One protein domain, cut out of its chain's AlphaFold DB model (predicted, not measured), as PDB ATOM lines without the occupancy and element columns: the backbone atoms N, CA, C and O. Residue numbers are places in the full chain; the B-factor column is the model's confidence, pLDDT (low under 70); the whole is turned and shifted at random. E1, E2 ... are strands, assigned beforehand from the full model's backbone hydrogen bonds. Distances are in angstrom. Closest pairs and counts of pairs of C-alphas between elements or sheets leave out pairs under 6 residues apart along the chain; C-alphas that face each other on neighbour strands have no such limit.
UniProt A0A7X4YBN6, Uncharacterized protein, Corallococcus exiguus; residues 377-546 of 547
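This is residues 377 to 546 of the 547 residues of an uncharacterized protein of Corallococcus exiguus (UniProt A0A7X4YBN6). Two twisted sheets form a sandwich, face to face, amid little regular structure: E1 E9 E8 E5 E6, mixed, and E2 E3 E4 E7, antiparallel. Residues 444 to 449 stick out. The printed part has 170 residues with nine named strands, E1 to E9 in order, and no named helix; the class is all strand, with 67 residues in named elements. It is compact, radius of gyration of the C-alphas 15.3 A, spanning 47 by 34 by 25 A.

E8, residues 515 to 523, is antiparallel to E9, residues 538 to 545; N 520 and O 540, 2.8 A apart, are within hydrogen-bond range. In the other sheet E3, residues 432 to 440, is antiparallel to E4, residues 459 to 468, with N 437 and O 463 at 2.8 A. E3 and E9 touch; their closest C-alphas, Ser 432 and Asp 538, are 5.8 A apart.

E1, residues 383 to 386, begins at C-alpha (214.771, 176.407, 295.065). E2 is 392 to 394, E5 474 to 480, E6 489 to 495, and E7, 500 to 509, measures 30.2 A. E9 ends at C-alpha (206.903, 174.225, 284.780).

The printed part has no cut. Links E2 to E3, E3 to E4 and E8 to E9 are long. Residues 441 to 452 are among those under pLDDT 70.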
ATOM      1  N   PHE A 377     208.911 177.976 297.599       85.81
ATOM      2  CA  PHE A 377     210.063 177.145 297.921       85.81
ATOM      3  C   PHE A 377     209.686 175.666 297.818       85.81
ATOM      4  O   PHE A 377     208.868 175.161 298.589       85.81
ATOM      5  N   ASP A 378     210.323 174.953 296.894       92.31
ATOM      6  CA  ASP A 378     210.159 173.512 296.762       92.31
ATOM      7  C   ASP A 378     211.215 172.792 297.619       92.31
ATOM      8  O   ASP A 378     212.413 172.918 297.355       92.31
ATOM      9  N   PRO A 379     210.827 171.992 298.630       89.75
ATOM     10  CA  PRO A 379     211.782 171.340 299.526       89.75
ATOM     11  C   PRO A 379     212.555 170.178 298.879       89.75
ATOM     12  O   PRO A 379     213.550 169.716 299.444       89.75
ATOM     13  N   VAL A 380     212.117 169.679 297.718       93.44
ATOM     14  CA  VAL A 380     212.780 168.604 296.965       93.44
ATOM     15  C   VAL A 380     213.844 169.191 296.043       93.44
ATOM     16  O   VAL A 380     214.992 168.741 296.050       93.44
ATOM     17  N   LEU A 381     213.478 170.209 295.264       95.25
ATOM     18  CA  LEU A 381     214.388 170.931 294.384       95.25
ATOM     19  C   LEU A 381     215.280 171.908 295.161       95.25
ATOM     20  O   LEU A 381     216.371 172.190 294.683       95.25
ATOM     21  N   LYS A 382     214.881 172.345 296.360       94.94
ATOM     22  CA  LYS A 382     215.552 173.332 297.229       94.94
ATOM     23  C   LYS A 382     215.734 174.716 296.601       94.94
ATOM     24  O   LYS A 382     216.756 175.363 296.809       94.94
ATOM     25  N   VAL A 383     214.758 175.141 295.812       94.62
ATOM     26  CA  VAL A 383     214.771 176.407 295.065       94.62
ATOM     27  C   VAL A 383     213.367 176.991 295.025       94.62
ATOM     28  O   VAL A 383     212.399 176.276 295.298       94.62
ATOM     29  N   GLY A 384     213.238 178.246 294.594       91.62
ATOM     30  CA  GLY A 384     211.958 178.747 294.109       91.62
ATOM     31  C   GLY A 384     211.480 177.929 292.904       91.62
ATOM     32  O   GLY A 384     212.221 177.733 291.935       91.62
ATOM     33  N   TYR A 385     210.241 177.448 292.960       93.12
ATOM     34  CA  TYR A 385     209.596 176.688 291.901       93.12
ATOM     35  C   TYR A 385     208.190 177.211 291.584       93.12
ATOM     36  O   TYR A 385     207.305 177.253 292.436       93.12
ATOM     37  N   CYS A 386     207.950 177.534 290.313       89.31
ATOM     38  CA  CYS A 386     206.597 177.717 289.790       89.31
ATOM     39  C   CYS A 386     206.039 176.381 289.283       89.31
ATOM     40  O   CYS A 386     206.379 175.936 288.183       89.31
ATOM     41  N   SER A 387     205.200 175.743 290.100       87.25
ATOM     42  CA  SER A 387     204.781 174.342 289.935       87.25
ATOM     43  C   SER A 387     203.725 174.081 288.863       87.25
ATOM     44  O   SER A 387     203.653 172.974 288.331       87.25
ATOM     45  N   THR A 388     202.929 175.083 288.498       81.25
ATOM     46  CA  THR A 388     202.012 175.002 287.355       81.25
ATOM     47  C   THR A 388     202.536 175.854 286.202       81.25
ATOM     48  O   THR A 388     203.465 176.651 286.359       81.25
ATOM     49  N   VAL A 389     202.003 175.640 285.003       82.25
ATOM     50  CA  VAL A 389     202.413 176.430 283.840       82.25
ATOM     51  C   VAL A 389     201.811 177.834 283.973       82.25
ATOM     52  O   VAL A 389     200.683 177.983 284.433       82.25
ATOM     53  N   GLY A 390     202.578 178.868 283.634       74.75
ATOM     54  CA  GLY A 390     202.131 180.264 283.613       74.75
ATOM     55  C   GLY A 390     202.855 181.050 282.521       74.75
ATOM     56  O   GLY A 390     203.632 180.478 281.762       74.75
ATOM     57  N   THR A 391     202.619 182.357 282.428       72.62
ATOM     58  CA  THR A 391     203.302 183.264 281.474       72.62
ATOM     59  C   THR A 391     204.651 183.777 281.998       72.62
ATOM     60  O   THR A 391     205.476 184.314 281.251       72.62
ATOM     61  N   ALA A 392     204.897 183.585 283.293       76.25
ATOM     62  CA  ALA A 392     206.122 183.941 283.981       76.25
ATOM     63  C   ALA A 392     206.409 182.966 285.129       76.25
ATOM     64  O   ALA A 392     205.529 182.228 285.568       76.25
ATOM     65  N   CYS A 393     207.644 182.995 285.614       83.25
ATOM     66  CA  CYS A 393     208.036 182.492 286.917       83.25
ATOM     67  C   CYS A 393     209.060 183.441 287.524       83.25
ATOM     68  O   CYS A 393     209.975 183.889 286.827       83.25
ATOM     69  N   ASP A 394     208.912 183.752 288.800       78.69
ATOM     70  CA  ASP A 394     209.665 184.808 289.442       78.69
ATOM     71  C   ASP A 394     210.090 184.423 290.854       78.69
ATOM     72  O   ASP A 394     209.261 184.033 291.662       78.69
ATOM     73  N   SER A 395     211.373 184.555 291.175       78.12
ATOM     74  CA  SER A 395     211.889 184.209 292.499       78.12
ATOM     75  C   SER A 395     211.371 185.089 293.640       78.12
ATOM     76  O   SER A 395     211.603 184.764 294.802       78.12
ATOM     77  N   GLY A 396     210.754 186.236 293.341       67.38
ATOM     78  CA  GLY A 396     210.310 187.175 294.366       67.38
ATOM     79  C   GLY A 396     211.479 187.675 295.211       67.38
ATOM     80  O   GLY A 396     212.461 188.179 294.665       67.38
ATOM     81  N   SER A 397     211.347 187.549 296.531       66.25
ATOM     82  CA  SER A 397     212.345 187.938 297.534       66.25
ATOM     83  C   SER A 397     213.221 186.783 298.030       66.25
ATOM     84  O   SER A 397     214.070 187.011 298.887       66.25
ATOM     85  N   PHE A 398     213.058 185.551 297.519       66.44
ATOM     86  CA  PHE A 398     213.845 184.406 298.004       66.44
ATOM     87  C   PHE A 398     215.348 184.623 297.893       66.44
ATOM     88  O   PHE A 398     216.084 184.154 298.754       66.44
ATOM     89  N   TYR A 399     215.763 185.342 296.852       81.12
ATOM     90  CA  TYR A 399     217.160 185.524 296.473       81.12
ATOM     91  C   TYR A 399     217.675 186.910 296.871       81.12
ATOM     92  O   TYR A 399     218.614 187.392 296.267       81.12
ATOM     93  N   GLU A 400     217.021 187.620 297.799       74.31
ATOM     94  CA  GLU A 400     217.556 188.889 298.307       74.31
ATOM     95  C   GLU A 400     218.668 188.596 299.320       74.31
ATOM     96  O   GLU A 400     218.401 188.092 300.414       74.31
ATOM     97  N   GLY A 401     219.910 188.931 298.967       78.12
ATOM     98  CA  GLY A 401     221.081 188.678 299.803       78.12
ATOM     99  C   GLY A 401     222.084 187.744 299.142       78.12
ATOM    100  O   GLY A 401     222.220 187.753 297.932       78.12
ATOM    101  N   ARG A 402     222.880 187.046 299.957       90.94
ATOM    102  CA  ARG A 402     223.805 186.001 299.492       90.94
ATOM    103  C   ARG A 402     224.026 184.967 300.583       90.94
ATOM    104  O   ARG A 402     224.800 185.213 301.523       90.94
ATOM    105  N   GLY A 403     223.395 183.805 300.482       88.75
ATOM    106  CA  GLY A 403     223.490 182.737 301.476       88.75
ATOM    107  C   GLY A 403     223.218 183.243 302.899       88.75
ATOM    108  O   GLY A 403     222.088 183.554 303.258       88.75
ATOM    109  N   VAL A 404     224.253 183.318 303.753       88.31
ATOM    110  CA  VAL A 404     224.146 183.806 305.151       88.31
ATOM    111  C   VAL A 404     224.287 185.327 305.298       88.31
ATOM    112  O   VAL A 404     224.050 185.866 306.381       88.31
ATOM    113  N   VAL A 405     224.727 186.027 304.252       79.50
ATOM    114  CA  VAL A 405     224.945 187.478 304.254       79.50
ATOM    115  C   VAL A 405     223.646 188.156 303.836       79.50
ATOM    116  O   VAL A 405     223.325 188.152 302.657       79.50
ATOM    117  N   HIS A 406     222.933 188.751 304.803       77.19
ATOM    118  CA  HIS A 406     221.507 189.089 304.659       77.19
ATOM    119  C   HIS A 406     220.735 187.834 304.237       77.19
ATOM    120  O   HIS A 406     220.532 187.630 303.050       77.19
ATOM    121  N   PRO A 407     220.442 186.935 305.199       76.12
ATOM    122  CA  PRO A 407     220.098 185.564 304.880       76.12
ATOM    123  C   PRO A 407     218.955 185.461 303.884       76.12
ATOM    124  O   PRO A 407     217.841 185.889 304.188       76.12
ATOM    125  N   GLU A 408     219.238 184.839 302.749       82.31
ATOM    126  CA  GLU A 408     218.204 184.472 301.799       82.31
ATOM    127  C   GLU A 408     217.212 183.511 302.452       82.31
ATOM    128  O   GLU A 408     217.568 182.646 303.274       82.31
ATOM    129  N   ALA A 409     215.953 183.614 302.038       72.62
ATOM    130  CA  ALA A 409     214.956 182.641 302.435       72.62
ATOM    131  C   ALA A 409     215.327 181.284 301.821       72.62
ATOM    132  O   ALA A 409     215.368 181.135 300.607       72.62
ATOM    133  N   ASN A 410     215.562 180.280 302.668       82.25
ATOM    134  CA  ASN A 410     215.845 178.899 302.259       82.25
ATOM    135  C   ASN A 410     217.152 178.680 301.462       82.25
ATOM    136  O   ASN A 410     217.243 177.719 300.692       82.25
ATOM    137  N   GLN A 411     218.179 179.504 301.716       82.88
ATOM    138  CA  GLN A 411     219.544 179.317 301.198       82.88
ATOM    139  C   GLN A 411     220.001 177.834 301.194       82.88
ATOM    140  O   GLN A 411     219.709 177.076 302.132       82.88
ATOM    141  N   PRO A 412     220.757 177.394 300.174       87.62
ATOM    142  CA  PRO A 412     221.463 178.223 299.193       87.62
ATOM    143  C   PRO A 412     220.654 178.526 297.924       87.62
ATOM    144  O   PRO A 412     221.247 178.883 296.927       87.62
ATOM    145  N   ASN A 413     219.348 178.227 297.882       92.75
ATOM    146  CA  ASN A 413     218.519 178.461 296.689       92.75
ATOM    147  C   ASN A 413     219.086 177.901 295.369       92.75
ATOM    148  O   ASN A 413     218.790 178.384 294.275       92.75
ATOM    149  N   THR A 414     219.834 176.798 295.457       96.06
ATOM    150  CA  THR A 414     220.317 176.043 294.298       96.06
ATOM    151  C   THR A 414     219.708 174.659 294.230       96.06
ATOM    152  O   THR A 414     219.439 174.015 295.246       96.06
ATOM    153  N   LEU A 415     219.541 174.148 293.010       97.06
ATOM    154  CA  LEU A 415     218.960 172.846 292.736       97.06
ATOM    155  C   LEU A 415     219.686 171.765 293.540       97.06
ATOM    156  O   LEU A 415     220.896 171.543 293.404       97.06
ATOM    157  N   GLN A 416     218.915 171.097 294.397       93.00
ATOM    158  CA  GLN A 416     219.320 170.056 295.345       93.00
ATOM    159  C   GLN A 416     220.322 170.526 296.421       93.00
ATOM    160  O   GLN A 416     220.772 169.724 297.248       93.00
ATOM    161  N   GLY A 417     220.623 171.825 296.485       90.50
ATOM    162  CA  GLY A 417     221.655 172.423 297.333       90.50
ATOM    163  C   GLY A 417     223.065 172.050 296.881       90.50
ATOM    164  O   GLY A 417     223.939 171.810 297.710       90.50
ATOM    165  N   THR A 418     223.267 171.888 295.571       92.69
ATOM    166  CA  THR A 418     224.525 171.379 294.993       92.69
ATOM    167  C   THR A 418     225.572 172.457 294.749       92.69
ATOM    168  O   THR A 418     226.735 172.127 294.510       92.69
ATOM    169  N   CYS A 419     225.187 173.730 294.808       94.75
ATOM    170  CA  CYS A 419     226.098 174.854 294.685       94.75
ATOM    171  C   CYS A 419     225.832 175.840 295.819       94.75
ATOM    172  O   CYS A 419     224.703 176.267 295.998       94.75
ATOM    173  N   ALA A 420     226.841 176.124 296.633       93.81
ATOM    174  CA  ALA A 420     226.679 176.983 297.797       93.81
ATOM    175  C   ALA A 420     227.215 178.383 297.517       93.81
ATOM    176  O   ALA A 420     228.238 178.526 296.834       93.81
ATOM    177  N   ASP A 421     226.580 179.371 298.135       94.69
ATOM    178  CA  ASP A 421     226.998 180.762 298.045       94.69
ATOM    179  C   ASP A 421     228.242 181.049 298.873       94.69
ATOM    180  O   ASP A 421     228.624 180.350 299.822       94.69
ATOM    181  N   GLY A 422     228.884 182.151 298.511       93.94
ATOM    182  CA  GLY A 422     229.969 182.736 299.265       93.94
ATOM    183  C   GLY A 422     229.479 183.386 300.558       93.94
ATOM    184  O   GLY A 422     228.724 184.351 300.540       93.94
ATOM    185  N   ALA A 423     230.003 182.933 301.694       94.12
ATOM    186  CA  ALA A 423     229.587 183.397 303.021       94.12
ATOM    187  C   ALA A 423     230.331 184.646 303.557       94.12
ATOM    188  O   ALA A 423     230.251 184.940 304.746       94.12
ATOM    189  N   SER A 424     231.135 185.345 302.744       93.19
ATOM    190  CA  SER A 424     231.946 186.494 303.194       93.19
ATOM    191  C   SER A 424     231.412 187.826 302.687       93.19
ATOM    192  O   SER A 424     230.930 187.896 301.564       93.19
ATOM    193  N   GLY A 425     231.603 188.896 303.460       90.81
ATOM    194  CA  GLY A 425     231.225 190.264 303.091       90.81
ATOM    195  C   GLY A 425     229.902 190.712 303.712       90.81
ATOM    196  O   GLY A 425     229.320 190.004 304.525       90.81
ATOM    197  N   ASP A 426     229.450 191.894 303.298       83.75
ATOM    198  CA  ASP A 426     228.246 192.567 303.795       83.75
ATOM    199  C   ASP A 426     227.267 192.861 302.647       83.75
ATOM    200  O   ASP A 426     227.689 193.167 301.524       83.75
ATOM    201  N   TYR A 427     225.967 192.803 302.942       78.75
ATOM    202  CA  TYR A 427     224.888 193.095 301.993       78.75
ATOM    203  C   TYR A 427     224.944 194.546 301.496       78.75
ATOM    204  O   TYR A 427     225.257 195.465 302.259       78.75
ATOM    205  N   LEU A 428     224.699 194.742 300.196       73.19
ATOM    206  CA  LEU A 428     224.832 196.021 299.477       73.19
ATOM    207  C   LEU A 428     226.210 196.692 299.602       73.19
ATOM    208  O   LEU A 428     226.351 197.902 299.438       73.19
ATOM    209  N   SER A 429     227.237 195.907 299.917       78.31
ATOM    210  CA  SER A 429     228.652 196.291 299.818       78.31
ATOM    211  C   SER A 429     229.473 195.246 299.063       78.31
ATOM    212  O   SER A 429     230.594 195.528 298.652       78.31
ATOM    213  N   HIS A 430     228.918 194.047 298.886       90.06
ATOM    214  CA  HIS A 430     229.485 192.921 298.154       90.06
ATOM    215  C   HIS A 430     228.426 192.334 297.213       90.06
ATOM    216  O   HIS A 430     227.245 192.621 297.406       90.06
ATOM    217  N   PRO A 431     228.828 191.530 296.216       92.38
ATOM    218  CA  PRO A 431     227.948 191.193 295.105       92.38
ATOM    219  C   PRO A 431     226.856 190.212 295.498       92.38
ATOM    220  O   PRO A 431     227.179 189.109 295.929       92.38
ATOM    221  N   SER A 432     225.602 190.587 295.310       90.31
ATOM    222  CA  SER A 432     224.446 189.723 295.549       90.31
ATOM    223  C   SER A 432     223.559 189.648 294.312       90.31
ATOM    224  O   SER A 432     223.436 190.621 293.561       90.31
ATOM    225  N   ILE A 433     222.989 188.487 294.044       91.88
ATOM    226  CA  ILE A 433     221.799 188.356 293.214       91.88
ATOM    227  C   ILE A 433     220.626 188.802 294.092       91.88
ATOM    228  O   ILE A 433     220.716 188.838 295.307       91.88
ATOM    229  N   GLU A 434     219.578 189.318 293.464       81.00
ATOM    230  CA  GLU A 434     218.435 189.889 294.190       81.00
ATOM    231  C   GLU A 434     217.110 189.315 293.690       81.00
ATOM    232  O   GLU A 434     216.079 189.412 294.350       81.00
ATOM    233  N   ARG A 435     217.108 188.805 292.451       79.62
ATOM    234  CA  ARG A 435     215.948 188.200 291.797       79.62
ATOM    235  C   ARG A 435     216.363 187.526 290.506       79.62
ATOM    236  O   ARG A 435     217.157 188.079 289.737       79.62
ATOM    237  N   VAL A 436     215.712 186.415 290.206       85.69
ATOM    238  CA  VAL A 436     215.714 185.778 288.893       85.69
ATOM    239  C   VAL A 436     214.268 185.682 288.417       85.69
ATOM    240  O   VAL A 436     213.383 185.277 289.166       85.69
ATOM    241  N   ARG A 437     214.011 186.062 287.167       82.50
ATOM    242  CA  ARG A 437     212.682 186.001 286.548       82.50
ATOM    243  C   ARG A 437     212.771 185.409 285.155       82.50
ATOM    244  O   ARG A 437     213.665 185.760 284.388       82.50
ATOM    245  N   VAL A 438     211.807 184.565 284.806       86.94
ATOM    246  CA  VAL A 438     211.575 184.060 283.450       86.94
ATOM    247  C   VAL A 438     210.200 184.524 282.988       86.94
ATOM    248  O   VAL A 438     209.219 184.322 283.693       86.94
ATOM    249  N   THR A 439     210.105 185.130 281.807       75.06
ATOM    250  CA  THR A 439     208.832 185.555 281.201       75.06
ATOM    251  C   THR A 439     208.771 185.171 279.732       75.06
ATOM    252  O   THR A 439     209.799 185.109 279.054       75.06
ATOM    253  N   THR A 440     207.575 184.993 279.183       76.69
ATOM    254  CA  THR A 440     207.406 184.974 277.723       76.69
ATOM    255  C   THR A 440     207.854 186.295 277.089       76.69
ATOM    256  O   THR A 440     207.776 187.351 277.723       76.69
ATOM    257  N   VAL A 441     208.345 186.262 275.844       69.50
ATOM    258  CA  VAL A 441     208.628 187.493 275.082       69.50
ATOM    259  C   VAL A 441     207.356 188.001 274.404       69.50
ATOM    260  O   VAL A 441     206.678 187.249 273.706       69.50
ATOM    261  N   ASP A 442     207.034 189.283 274.571       55.09
ATOM    262  CA  ASP A 442     205.953 189.903 273.808       55.09
ATOM    263  C   ASP A 442     206.305 189.921 272.316       55.09
ATOM    264  O   ASP A 442     207.282 190.547 271.901       55.09
ATOM    265  N   ASN A 443     205.471 189.293 271.485       38.09
ATOM    266  CA  ASN A 443     205.388 189.662 270.078       38.09
ATOM    267  C   ASN A 443     204.387 190.831 269.974       38.09
ATOM    268  O   ASN A 443     203.207 190.628 270.277       38.09
ATOM    269  N   PRO A 444     204.805 192.050 269.583       34.22
ATOM    270  CA  PRO A 444     203.962 193.252 269.614       34.22
ATOM    271  C   PRO A 444     202.819 193.261 268.578       34.22
ATOM    272  O   PRO A 444     202.245 194.311 268.295       34.22
ATOM    273  N   VAL A 445     202.461 192.115 267.994       30.75
ATOM    274  CA  VAL A 445     201.471 192.013 266.920       30.75
ATOM    275  C   VAL A 445     200.339 191.057 267.318       30.75
ATOM    276  O   VAL A 445     200.430 189.847 267.153       30.75
ATOM    277  N   ILE A 446     199.242 191.684 267.757       33.12
ATOM    278  CA  ILE A 446     197.833 191.269 267.628       33.12
ATOM    279  C   ILE A 446     197.313 190.198 268.615       33.12
ATOM    280  O   ILE A 446     197.691 189.032 268.597       33.12
ATOM    281  N   THR A 447     196.307 190.632 269.392       32.00
ATOM    282  CA  THR A 447     195.383 189.904 270.292       32.00
ATOM    283  C   THR A 447     195.963 189.301 271.590       32.00
ATOM    284  O   THR A 447     196.872 188.468 271.520       32.00
ATOM    285  N   PRO A 448     195.419 189.669 272.777       35.66
ATOM    286  CA  PRO A 448     195.599 188.896 274.004       35.66
ATOM    287  C   PRO A 448     195.006 187.508 273.765       35.66
ATOM    288  O   PRO A 448     193.866 187.383 273.319       35.66
ATOM    289  N   ARG A 449     195.799 186.462 273.972       42.06
ATOM    290  CA  ARG A 449     195.339 185.078 273.897       42.06
ATOM    291  C   ARG A 449     195.830 184.335 275.126       42.06
ATOM    292  O   ARG A 449     196.957 184.534 275.569       42.06
ATOM    293  N   VAL A 450     194.974 183.443 275.601       40.16
ATOM    294  CA  VAL A 450     195.148 182.538 276.746       40.16
ATOM    295  C   VAL A 450     196.155 181.402 276.445       40.16
ATOM    296  O   VAL A 450     196.276 180.451 277.204       40.16
ATOM    297  N   ASP A 451     196.881 181.453 275.321       47.69
ATOM    298  CA  ASP A 451     197.820 180.413 274.871       47.69
ATOM    299  C   ASP A 451     199.307 180.729 275.143       47.69
ATOM    300  O   ASP A 451     200.154 179.875 274.881       47.69
ATOM    301  N   ARG A 452     199.628 181.887 275.738       65.25
ATOM    302  CA  ARG A 452     200.997 182.422 275.941       65.25
ATOM    303  C   ARG A 452     201.725 181.921 277.192       65.25
ATOM    304  O   ARG A 452     202.491 182.643 277.819       65.25
ATOM    305  N   GLU A 453     201.458 180.694 277.584       79.19
ATOM    306  CA  GLU A 453     202.160 180.037 278.683       79.19
ATOM    307  C   GLU A 453     203.595 179.657 278.286       79.19
ATOM    308  O   GLU A 453     203.899 179.488 277.104       79.19
ATOM    309  N   LEU A 454     204.479 179.473 279.270       84.94
ATOM    310  CA  LEU A 454     205.808 178.898 279.072       84.94
ATOM    311  C   LEU A 454     205.660 177.518 278.408       84.94
ATOM    312  O   LEU A 454     205.219 176.557 279.038       84.94
ATOM    313  N   ALA A 455     206.016 177.431 277.126       90.06
ATOM    314  CA  ALA A 455     205.821 176.246 276.295       90.06
ATOM    315  C   ALA A 455     207.102 175.860 275.550       90.06
ATOM    316  O   ALA A 455     207.884 176.717 275.125       90.06
ATOM    317  N   VAL A 456     207.318 174.558 275.360       93.50
ATOM    318  CA  VAL A 456     208.472 174.055 274.602       93.50
ATOM    319  C   VAL A 456     208.491 174.660 273.193       93.50
ATOM    320  O   VAL A 456     207.510 174.595 272.458       93.50
ATOM    321  N   GLY A 457     209.639 175.206 272.787       90.75
ATOM    322  CA  GLY A 457     209.826 175.830 271.474       90.75
ATOM    323  C   GLY A 457     209.524 177.330 271.424       90.75
ATOM    324  O   GLY A 457     209.921 177.976 270.453       90.75
ATOM    325  N   GLU A 458     208.925 177.905 272.467       89.12
ATOM    326  CA  GLU A 458     208.701 179.348 272.558       89.12
ATOM    327  C   GLU A 458     209.935 180.091 273.073       89.12
ATOM    328  O   GLU A 458     210.770 179.555 273.811       89.12
ATOM    329  N   SER A 459     210.073 181.353 272.660       88.25
ATOM    330  CA  SER A 459     211.133 182.226 273.168       88.25
ATOM    331  C   SER A 459     210.725 182.859 274.492       88.25
ATOM    332  O   SER A 459     209.630 183.396 274.641       88.25
ATOM    333  N   VAL A 460     211.643 182.845 275.448       87.56
ATOM    334  CA  VAL A 460     211.474 183.463 276.763       87.56
ATOM    335  C   VAL A 460     212.607 184.433 277.043       87.56
ATOM    336  O   VAL A 460     213.681 184.377 276.433       87.56
ATOM    337  N   ARG A 461     212.356 185.337 277.981       83.38
ATOM    338  CA  ARG A 461     213.302 186.297 278.521       83.38
ATOM    339  C   ARG A 461     213.624 185.912 279.959       83.38
ATOM    340  O   ARG A 461     212.717 185.695 280.750       83.38
ATOM    341  N   VAL A 462     214.911 185.848 280.281       85.19
ATOM    342  CA  VAL A 462     215.415 185.736 281.650       85.19
ATOM    343  C   VAL A 462     215.942 187.095 282.063       85.19
ATOM    344  O   VAL A 462     216.752 187.679 281.339       85.19
ATOM    345  N   GLU A 463     215.492 187.588 283.204       81.12
ATOM    346  CA  GLU A 463     215.915 188.847 283.806       81.12
ATOM    347  C   GLU A 463     216.490 188.553 285.186       81.12
ATOM    348  O   GLU A 463     215.868 187.862 285.989       81.12
ATOM    349  N   VAL A 464     217.688 189.064 285.450       81.69
ATOM    350  CA  VAL A 464     218.350 188.931 286.747       81.69
ATOM    351  C   VAL A 464     218.681 190.320 287.258       81.69
ATOM    352  O   VAL A 464     219.348 191.088 286.553       81.69
ATOM    353  N   SER A 465     218.214 190.640 288.465       77.56
ATOM    354  CA  SER A 465     218.688 191.806 289.211       77.56
ATOM    355  C   SER A 465     219.779 191.387 290.176       77.56
ATOM    356  O   SER A 465     219.661 190.358 290.833       77.56
ATOM    357  N   ALA A 466     220.814 192.210 290.264       83.25
ATOM    358  CA  ALA A 466     221.970 191.982 291.111       83.25
ATOM    359  C   ALA A 466     222.480 193.305 291.687       83.25
ATOM    360  O   ALA A 466     222.305 194.356 291.066       83.25
ATOM    361  N   TYR A 467     223.162 193.261 292.823       82.56
ATOM    362  CA  TYR A 467     224.011 194.332 293.320       82.56
ATOM    363  C   TYR A 467     225.474 194.030 292.980       82.56
ATOM    364  O   TYR A 467     225.994 192.986 293.347       82.56
ATOM    365  N   ALA A 468     226.158 194.951 292.303       84.94
ATOM    366  CA  ALA A 468     227.593 194.866 292.046       84.94
ATOM    367  C   ALA A 468     228.380 195.682 293.076       84.94
ATOM    368  O   ALA A 468     228.048 196.840 293.344       84.94
ATOM    369  N   SER A 469     229.476 195.140 293.601       88.62
ATOM    370  CA  SER A 469     230.349 195.889 294.516       88.62
ATOM    371  C   SER A 469     231.290 196.844 293.778       88.62
ATOM    372  O   SER A 469     231.673 197.894 294.297       88.62
ATOM    373  N   ALA A 470     231.640 196.501 292.536       87.69
ATOM    374  CA  ALA A 470     232.537 197.266 291.685       87.69
ATOM    375  C   ALA A 470     232.296 196.971 290.197       87.69
ATOM    376  O   ALA A 470     231.687 195.973 289.814       87.69
ATOM    377  N   ALA A 471     232.842 197.828 289.332       91.62
ATOM    378  CA  ALA A 471     232.925 197.524 287.907       91.62
ATOM    379  C   ALA A 471     233.835 196.306 287.659       91.62
ATOM    380  O   ALA A 471     234.875 196.158 288.302       91.62
ATOM    381  N   GLY A 472     233.491 195.479 286.671       92.06
ATOM    382  CA  GLY A 472     234.286 194.319 286.256       92.06
ATOM    383  C   GLY A 472     233.808 192.975 286.812       92.06
ATOM    384  O   GLY A 472     234.312 191.938 286.376       92.06
ATOM    385  N   GLU A 473     232.834 192.974 287.721       95.25
ATOM    386  CA  GLU A 473     232.125 191.761 288.142       95.25
ATOM    387  C   GLU A 473     231.315 191.175 286.988       95.25
ATOM    388  O   GLU A 473     230.904 191.881 286.065       95.25
ATOM    389  N   GLN A 474     231.130 189.862 287.006       96.81
ATOM    390  CA  GLN A 474     230.508 189.118 285.927       96.81
ATOM    391  C   GLN A 474     229.240 188.442 286.416       96.81
ATOM    392  O   GLN A 474     229.288 187.620 287.330       96.81
ATOM    393  N   LEU A 475     228.134 188.752 285.744       97.00
ATOM    394  CA  LEU A 475     226.892 188.013 285.875       97.00
ATOM    395  C   LEU A 475     226.724 187.089 284.667       97.00
ATOM    396  O   LEU A 475     226.682 187.547 283.521       97.00
ATOM    397  N   GLU A 476     226.633 185.787 284.904       98.12
ATOM    398  CA  GLU A 476     226.356 184.788 283.874       98.12
ATOM    399  C   GLU A 476     225.024 184.094 284.146       98.12
ATOM    400  O   GLU A 476     224.724 183.735 285.281       98.12
ATOM    401  N   ILE A 477     224.236 183.901 283.087       98.50
ATOM    402  CA  ILE A 477     222.947 183.211 283.157       98.50
ATOM    403  C   ILE A 477     223.079 181.869 282.441       98.50
ATOM    404  O   ILE A 477     223.556 181.815 281.306       98.50
ATOM    405  N   PHE A 478     222.622 180.797 283.076       98.62
ATOM    406  CA  PHE A 478     222.530 179.464 282.492       98.62
ATOM    407  C   PHE A 478     221.076 179.006 282.420       98.62
ATOM    408  O   PHE A 478     220.219 179.474 283.164       98.62
ATOM    409  N   ARG A 479     220.817 178.037 281.543       98.25
ATOM    410  CA  ARG A 479     219.557 177.292 281.473       98.25
ATOM    411  C   ARG A 479     219.797 175.792 281.618       98.25
ATOM    412  O   ARG A 479     220.855 175.301 281.219       98.25
ATOM    413  N   ALA A 480     218.793 175.065 282.086       98.12
ATOM    414  CA  ALA A 480     218.743 173.609 282.097       98.12
ATOM    415  C   ALA A 480     217.350 173.117 281.673       98.12
ATOM    416  O   ALA A 480     216.332 173.643 282.108       98.12
ATOM    417  N   ALA A 481     217.308 172.079 280.834       97.44
ATOM    418  CA  ALA A 481     216.055 171.486 280.348       97.44
ATOM    419  C   ALA A 481     215.364 170.560 281.372       97.44
ATOM    420  O   ALA A 481     214.231 170.140 281.154       97.44
ATOM    421  N   ASN A 482     216.060 170.201 282.456       96.88
ATOM    422  CA  ASN A 482     215.564 169.320 283.510       96.88
ATOM    423  C   ASN A 482     216.069 169.818 284.871       96.88
ATOM    424  O   ASN A 482     217.260 169.709 285.153       96.88
ATOM    425  N   ALA A 483     215.178 170.344 285.712       97.12
ATOM    426  CA  ALA A 483     215.530 170.847 287.043       97.12
ATOM    427  C   ALA A 483     215.962 169.734 288.024       97.12
ATOM    428  O   ALA A 483     216.780 169.959 288.910       97.12
ATOM    429  N   SER A 484     215.475 168.503 287.862       95.44
ATOM    430  CA  SER A 484     215.851 167.371 288.724       95.44
ATOM    431  C   SER A 484     217.202 166.747 288.353       95.44
ATOM    432  O   SER A 484     217.763 165.976 289.127       95.44
ATOM    433  N   SER A 485     217.732 167.044 287.167       95.31
ATOM    434  CA  SER A 485     219.047 166.584 286.710       95.31
ATOM    435  C   SER A 485     219.637 167.608 285.733       95.31
ATOM    436  O   SER A 485     219.646 167.365 284.520       95.31
ATOM    437  N   PRO A 486     220.089 168.771 286.233       96.75
ATOM    438  CA  PRO A 486     220.413 169.905 285.382       96.75
ATOM    439  C   PRO A 486     221.718 169.704 284.608       96.75
ATOM    440  O   PRO A 486     222.780 169.463 285.178       96.75
ATOM    441  N   THR A 487     221.642 169.905 283.292       96.81
ATOM    442  CA  THR A 487     222.807 170.139 282.429       96.81
ATOM    443  C   THR A 487     222.819 171.612 282.049       96.81
ATOM    444  O   THR A 487     222.042 172.039 281.193       96.81
ATOM    445  N   TRP A 488     223.677 172.392 282.706       97.75
ATOM    446  CA  TRP A 488     223.733 173.842 282.534       97.75
ATOM    447  C   TRP A 488     224.336 174.247 281.188       97.75
ATOM    448  O   TRP A 488     225.463 173.885 280.854       97.75
ATOM    449  N   VAL A 489     223.594 175.057 280.434       98.12
ATOM    450  CA  VAL A 489     224.030 175.674 279.177       98.12
ATOM    451  C   VAL A 489     224.052 177.185 279.363       98.12
ATOM    452  O   VAL A 489     223.029 177.774 279.708       98.12
ATOM    453  N   SER A 490     225.204 177.812 279.126       98.00
ATOM    454  CA  SER A 490     225.354 179.264 279.261       98.00
ATOM    455  C   SER A 490     224.537 180.015 278.205       98.00
ATOM    456  O   SER A 490     224.557 179.671 277.021       98.00
ATOM    457  N   LEU A 491     223.837 181.060 278.643       97.75
ATOM    458  CA  LEU A 491     223.215 182.094 277.811       97.75
ATOM    459  C   LEU A 491     224.144 183.308 277.618       97.75
ATOM    460  O   LEU A 491     223.779 184.289 276.968       97.75
ATOM    461  N   GLY A 492     225.357 183.240 278.165       96.25
ATOM    462  CA  GLY A 492     226.407 184.236 278.041       96.25
ATOM    463  C   GLY A 492     226.624 185.060 279.308       96.25
ATOM    464  O   GLY A 492     225.704 185.333 280.080       96.25
ATOM    465  N   THR A 493     227.865 185.504 279.473       96.88
ATOM    466  CA  THR A 493     228.315 186.368 280.567       96.88
ATOM    467  C   THR A 493     228.132 187.844 280.214       96.88
ATOM    468  O   THR A 493     228.307 188.246 279.062       96.88
ATOM    469  N   THR A 494     227.817 188.662 281.212       95.50
ATOM    470  CA  THR A 494     227.776 190.122 281.121       95.50
ATOM    471  C   THR A 494     228.698 190.708 282.185       95.50
ATOM    472  O   THR A 494     228.550 190.411 283.368       95.50
ATOM    473  N   THR A 495     229.644 191.551 281.771       96.12
ATOM    474  CA  THR A 495     230.490 192.314 282.699       96.12
ATOM    475  C   THR A 495     229.746 193.568 283.147       96.12
ATOM    476  O   THR A 495     229.331 194.370 282.309       96.12
ATOM    477  N   LEU A 496     229.598 193.750 284.455       88.81
ATOM    478  CA  LEU A 496     228.919 194.892 285.058       88.81
ATOM    479  C   LEU A 496     229.836 196.123 285.021       88.81
ATOM    480  O   LEU A 496     231.021 196.053 285.350       88.81
ATOM    481  N   SER A 497     229.304 197.254 284.556       84.50
ATOM    482  CA  SER A 497     230.089 198.451 284.222       84.50
ATOM    483  C   SER A 497     230.341 199.395 285.401       84.50
ATOM    484  O   SER A 497     231.203 200.267 285.300       84.50
ATOM    485  N   SER A 498     229.615 199.239 286.508       78.69
ATOM    486  CA  SER A 498     229.713 200.076 287.706       78.69
ATOM    487  C   SER A 498     229.279 199.313 288.956       78.69
ATOM    488  O   SER A 498     228.593 198.301 288.849       78.69
ATOM    489  N   ALA A 499     229.642 199.835 290.130       77.19
ATOM    490  CA  ALA A 499     229.051 199.418 291.400       77.19
ATOM    491  C   ALA A 499     227.568 199.829 291.488       77.19
ATOM    492  O   ALA A 499     227.147 200.790 290.833       77.19
ATOM    493  N   GLY A 500     226.810 199.149 292.347       67.19
ATOM    494  CA  GLY A 500     225.380 199.353 292.560       67.19
ATOM    495  C   GLY A 500     224.511 198.328 291.835       67.19
ATOM    496  O   GLY A 500     225.002 197.347 291.280       67.19
ATOM    497  N   TYR A 501     223.198 198.554 291.847       68.69
ATOM    498  CA  TYR A 501     222.252 197.650 291.200       68.69
ATOM    499  C   TYR A 501     222.452 197.588 289.683       68.69
ATOM    500  O   TYR A 501     222.551 198.614 289.006       68.69
ATOM    501  N   ALA A 502     222.431 196.374 289.151       70.81
ATOM    502  CA  ALA A 502     222.538 196.071 287.740       70.81
ATOM    503  C   ALA A 502     221.486 195.041 287.317       70.81
ATOM    504  O   ALA A 502     220.951 194.282 288.126       70.81
ATOM    505  N   TRP A 503     221.215 195.026 286.014       67.75
ATOM    506  CA  TRP A 503     220.230 194.151 285.398       67.75
ATOM    507  C   TRP A 503     220.821 193.498 284.172       67.75
ATOM    508  O   TRP A 503     221.412 194.169 283.321       67.75
ATOM    509  N   VAL A 504     220.634 192.191 284.063       76.88
ATOM    510  CA  VAL A 504     221.050 191.448 282.883       76.88
ATOM    511  C   VAL A 504     219.877 190.663 282.357       76.88
ATOM    512  O   VAL A 504     219.222 189.910 283.074       76.88
ATOM    513  N   THR A 505     219.658 190.828 281.061       79.38
ATOM    514  CA  THR A 505     218.611 190.140 280.331       79.38
ATOM    515  C   THR A 505     219.236 189.227 279.289       79.38
ATOM    516  O   THR A 505     220.141 189.637 278.556       79.38
ATOM    517  N   LYS A 506     218.727 188.001 279.185       87.56
ATOM    518  CA  LYS A 506     219.019 187.076 278.083       87.56
ATOM    519  C   LYS A 506     217.714 186.529 277.528       87.56
ATOM    520  O   LYS A 506     216.733 186.415 278.251       87.56
ATOM    521  N   THR A 507     217.703 186.180 276.251       89.81
ATOM    522  CA  THR A 507     216.579 185.472 275.637       89.81
ATOM    523  C   THR A 507     217.033 184.107 275.156       89.81
ATOM    524  O   THR A 507     218.179 183.936 274.732       89.81
ATOM    525  N   TYR A 508     216.151 183.119 275.245       95.00
ATOM    526  CA  TYR A 508     216.410 181.787 274.713       95.00
ATOM    527  C   TYR A 508     215.109 181.060 274.384       95.00
ATOM    528  O   TYR A 508     214.044 181.415 274.878       95.00
ATOM    529  N   THR A 509     215.206 180.030 273.550       95.56
ATOM    530  CA  THR A 509     214.078 179.154 273.223       95.56
ATOM    531  C   THR A 509     213.983 178.015 274.229       95.56
ATOM    532  O   THR A 509     214.976 177.307 274.448       95.56
ATOM    533  N   LEU A 510     212.800 177.815 274.812       95.81
ATOM    534  CA  LEU A 510     212.549 176.751 275.777       95.81
ATOM    535  C   LEU A 510     212.830 175.374 275.140       95.81
ATOM    536  O   LEU A 510     212.186 175.011 274.154       95.81
ATOM    537  N   PRO A 511     213.820 174.610 275.644       96.50
ATOM    538  CA  PRO A 511     214.111 173.258 275.170       96.50
ATOM    539  C   PRO A 511     212.980 172.285 275.519       96.50
ATOM    540  O   PRO A 511     212.067 172.620 276.263       96.50
ATOM    541  N   SER A 512     213.056 171.051 275.019       95.19
ATOM    542  CA  SER A 512     212.143 169.986 275.441       95.19
ATOM    543  C   SER A 512     212.353 169.619 276.912       95.19
ATOM    544  O   SER A 512     213.484 169.335 277.309       95.19
ATOM    545  N   GLY A 513     211.269 169.550 277.680       92.62
ATOM    546  CA  GLY A 513     211.270 169.193 279.098       92.62
ATOM    547  C   GLY A 513     210.122 169.892 279.820       92.62
ATOM    548  O   GLY A 513     209.761 171.004 279.446       92.62
ATOM    549  N   THR A 514     209.556 169.241 280.837       93.38
ATOM    550  CA  THR A 514     208.371 169.739 281.557       93.38
ATOM    551  C   THR A 514     208.718 170.590 282.772       93.38
ATOM    552  O   THR A 514     207.955 171.469 283.137       93.38
ATOM    553  N   THR A 515     209.868 170.361 283.408       96.88
ATOM    554  CA  THR A 515     210.346 171.187 284.526       96.88
ATOM    555  C   THR A 515     211.763 171.627 284.231       96.88
ATOM    556  O   THR A 515     212.690 170.815 284.209       96.88
ATOM    557  N   GLN A 516     211.911 172.913 283.956       98.12
ATOM    558  CA  GLN A 516     213.156 173.527 283.514       98.12
ATOM    559  C   GLN A 516     213.683 174.460 284.596       98.12
ATOM    560  O   GLN A 516     212.992 174.734 285.577       98.12
ATOM    561  N   ALA A 517     214.920 174.919 284.432       98.19
ATOM    562  CA  ALA A 517     215.515 175.851 285.372       98.19
ATOM    563  C   ALA A 517     216.429 176.864 284.690       98.19
ATOM    564  O   ALA A 517     217.018 176.598 283.635       98.19
ATOM    565  N   VAL A 518     216.580 178.010 285.338       98.31
ATOM    566  CA  VAL A 518     217.615 179.001 285.048       98.31
ATOM    567  C   VAL A 518     218.503 179.167 286.273       98.31
ATOM    568  O   VAL A 518     218.015 179.068 287.392       98.31
ATOM    569  N   ARG A 519     219.792 179.415 286.045       98.38
ATOM    570  CA  ARG A 519     220.766 179.743 287.090       98.38
ATOM    571  C   ARG A 519     221.347 181.114 286.829       98.38
ATOM    572  O   ARG A 519     221.816 181.361 285.715       98.38
ATOM    573  N   ALA A 520     221.381 181.961 287.841       98.00
ATOM    574  CA  ALA A 520     222.181 183.173 287.854       98.00
ATOM    575  C   ALA A 520     223.467 182.926 288.647       98.00
ATOM    576  O   ALA A 520     223.459 182.244 289.663       98.00
ATOM    577  N   VAL A 521     224.588 183.451 288.157       98.12
ATOM    578  CA  VAL A 521     225.868 183.409 288.872       98.12
ATOM    579  C   VAL A 521     226.495 184.791 288.835       98.12
ATOM    580  O   VAL A 521     226.867 185.256 287.754       98.12
ATOM    581  N   LEU A 522     226.668 185.419 289.999       97.31
ATOM    582  CA  LEU A 522     227.377 186.687 290.147       97.31
ATOM    583  C   LEU A 522     228.733 186.464 290.804       97.31
ATOM    584  O   LEU A 522     228.836 185.936 291.908       97.31
ATOM    585  N   ARG A 523     229.809 186.865 290.129       95.69
ATOM    586  CA  ARG A 523     231.163 186.542 290.587       95.69
ATOM    587  C   ARG A 523     232.226 187.527 290.108       95.69
ATOM    588  O   ARG A 523     232.028 188.228 289.115       95.69
ATOM    589  N   PRO A 524     233.412 187.522 290.738       91.75
ATOM    590  CA  PRO A 524     234.605 188.131 290.162       91.75
ATOM    591  C   PRO A 524     234.962 187.519 288.798       91.75
ATOM    592  O   PRO A 524     234.788 186.321 288.577       91.75
ATOM    593  N   SER A 525     235.550 188.318 287.905       88.19
ATOM    594  CA  SER A 525     235.928 187.899 286.540       88.19
ATOM    595  C   SER A 525     237.004 186.807 286.460       88.19
ATOM    596  O   SER A 525     237.259 186.263 285.387       88.19
ATOM    597  N   THR A 526     237.648 186.474 287.580       89.06
ATOM    598  CA  THR A 526     238.641 185.395 287.687       89.06
ATOM    599  C   THR A 526     238.020 184.005 287.809       89.06
ATOM    600  O   THR A 526     238.733 183.011 287.677       89.06
ATOM    601  N   LEU A 527     236.715 183.920 288.068       91.19
ATOM    602  CA  LEU A 527     235.986 182.675 288.277       91.19
ATOM    603  C   LEU A 527     235.081 182.362 287.076       91.19
ATOM    604  O   LEU A 527     234.598 183.272 286.400       91.19
ATOM    605  N   SER A 528     234.848 181.075 286.787       91.88
ATOM    606  CA  SER A 528     234.017 180.640 285.654       91.88
ATOM    607  C   SER A 528     233.222 179.354 285.913       91.88
ATOM    608  O   SER A 528     233.562 178.567 286.794       91.88
ATOM    609  N   GLY A 529     232.161 179.139 285.128       94.12
ATOM    610  CA  GLY A 529     231.319 177.938 285.181       94.12
ATOM    611  C   GLY A 529     230.011 178.109 285.963       94.12
ATOM    612  O   GLY A 529     229.767 179.133 286.585       94.12
ATOM    613  N   ALA A 530     229.145 177.095 285.913       95.56
ATOM    614  CA  ALA A 530     227.818 177.154 286.538       95.56
ATOM    615  C   ALA A 530     227.849 177.004 288.069       95.56
ATOM    616  O   ALA A 530     226.869 177.312 288.731       95.56
ATOM    617  N   CYS A 531     228.949 176.514 288.642       96.31
ATOM    618  CA  CYS A 531     229.160 176.486 290.088       96.31
ATOM    619  C   CYS A 531     230.632 176.790 290.395       96.31
ATOM    620  O   CYS A 531     231.430 175.873 290.595       96.31
ATOM    621  N   PRO A 532     231.031 178.065 290.324       94.81
ATOM    622  CA  PRO A 532     232.441 178.450 290.394       94.81
ATOM    623  C   PRO A 532     233.023 178.429 291.822       94.81
ATOM    624  O   PRO A 532     234.244 178.474 291.973       94.81
ATOM    625  N   GLY A 533     232.174 178.393 292.857       93.44
ATOM    626  CA  GLY A 533     232.568 178.689 294.237       93.44
ATOM    627  C   GLY A 533     233.037 180.140 294.406       93.44
ATOM    628  O   GLY A 533     232.806 180.976 293.538       93.44
ATOM    629  N   GLY A 534     233.730 180.428 295.510       93.62
ATOM    630  CA  GLY A 534     234.239 181.766 295.830       93.62
ATOM    631  C   GLY A 534     233.585 182.358 297.077       93.62
ATOM    632  O   GLY A 534     232.455 182.038 297.416       93.62
ATOM    633  N   SER A 535     234.310 183.216 297.799       94.00
ATOM    634  CA  SER A 535     233.859 183.744 299.097       94.00
ATOM    635  C   SER A 535     232.778 184.821 298.998       94.00
ATOM    636  O   SER A 535     232.074 185.056 299.973       94.00
ATOM    637  N   THR A 536     232.662 185.480 297.846       94.56
ATOM    638  CA  THR A 536     231.701 186.565 297.567       94.56
ATOM    639  C   THR A 536     230.898 186.284 296.297       94.56
ATOM    640  O   THR A 536     230.443 187.215 295.640       94.56
ATOM    641  N   THR A 537     230.851 185.021 295.875       96.25
ATOM    642  CA  THR A 537     230.115 184.605 294.685       96.25
ATOM    643  C   THR A 537     228.724 184.185 295.080       96.25
ATOM    644  O   THR A 537     228.571 183.469 296.064       96.25
ATOM    645  N   ASP A 538     227.758 184.625 294.295       97.19
ATOM    646  CA  ASP A 538     226.354 184.337 294.504       97.19
ATOM    647  C   ASP A 538     225.807 183.431 293.405       97.19
ATOM    648  O   ASP A 538     226.175 183.613 292.229       97.19
ATOM    649  N   VAL A 539     224.998 182.438 293.775       97.56
ATOM    650  CA  VAL A 539     224.436 181.456 292.851       97.56
ATOM    651  C   VAL A 539     222.998 181.117 293.223       97.56
ATOM    652  O   VAL A 539     222.769 180.307 294.105       97.56
ATOM    653  N   ASP A 540     222.052 181.549 292.391       97.31
ATOM    654  CA  ASP A 540     220.639 181.208 292.559       97.31
ATOM    655  C   ASP A 540     220.073 180.450 291.368       97.31
ATOM    656  O   ASP A 540     220.348 180.771 290.204       97.31
ATOM    657  N   ASP A 541     219.202 179.486 291.658       98.12
ATOM    658  CA  ASP A 541     218.439 178.729 290.675       98.12
ATOM    659  C   ASP A 541     216.949 179.014 290.792       98.12
ATOM    660  O   ASP A 541     216.394 178.972 291.879       98.12
ATOM    661  N   LEU A 542     216.260 179.183 289.667       96.81
ATOM    662  CA  LEU A 542     214.799 179.249 289.609       96.81
ATOM    663  C   LEU A 542     214.268 178.109 288.743       96.81
ATOM    664  O   LEU A 542     214.654 177.989 287.576       96.81
ATOM    665  N   ALA A 543     213.368 177.296 289.295       97.56
ATOM    666  CA  ALA A 543     212.677 176.236 288.571       97.56
ATOM    667  C   ALA A 543     211.280 176.683 288.123       97.56
ATOM    668  O   ALA A 543     210.605 177.463 288.792       97.56
ATOM    669  N   PHE A 544     210.805 176.153 287.000       95.56
ATOM    670  CA  PHE A 544     209.463 176.451 286.498       95.56
ATOM    671  C   PHE A 544     208.927 175.339 285.601       95.56
ATOM    672  O   PHE A 544     209.680 174.630 284.920       95.56
ATOM    673  N   HIS A 545     207.606 175.179 285.621       93.94
ATOM    674  CA  HIS A 545     206.903 174.225 284.780       93.94
ATOM    675  C   HIS A 545     206.665 174.786 283.369       93.94
ATOM    676  O   HIS A 545     206.440 175.983 283.185       93.94
ATOM    677  N   VAL A 546     206.735 173.910 282.371       92.25
ATOM    678  CA  VAL A 546     206.614 174.219 280.941       92.25
ATOM    679  C   VAL A 546     205.675 173.198 280.306       92.25
ATOM    680  O   VAL A 546     205.802 172.004 280.595       92.25
TER     681      VAL A 546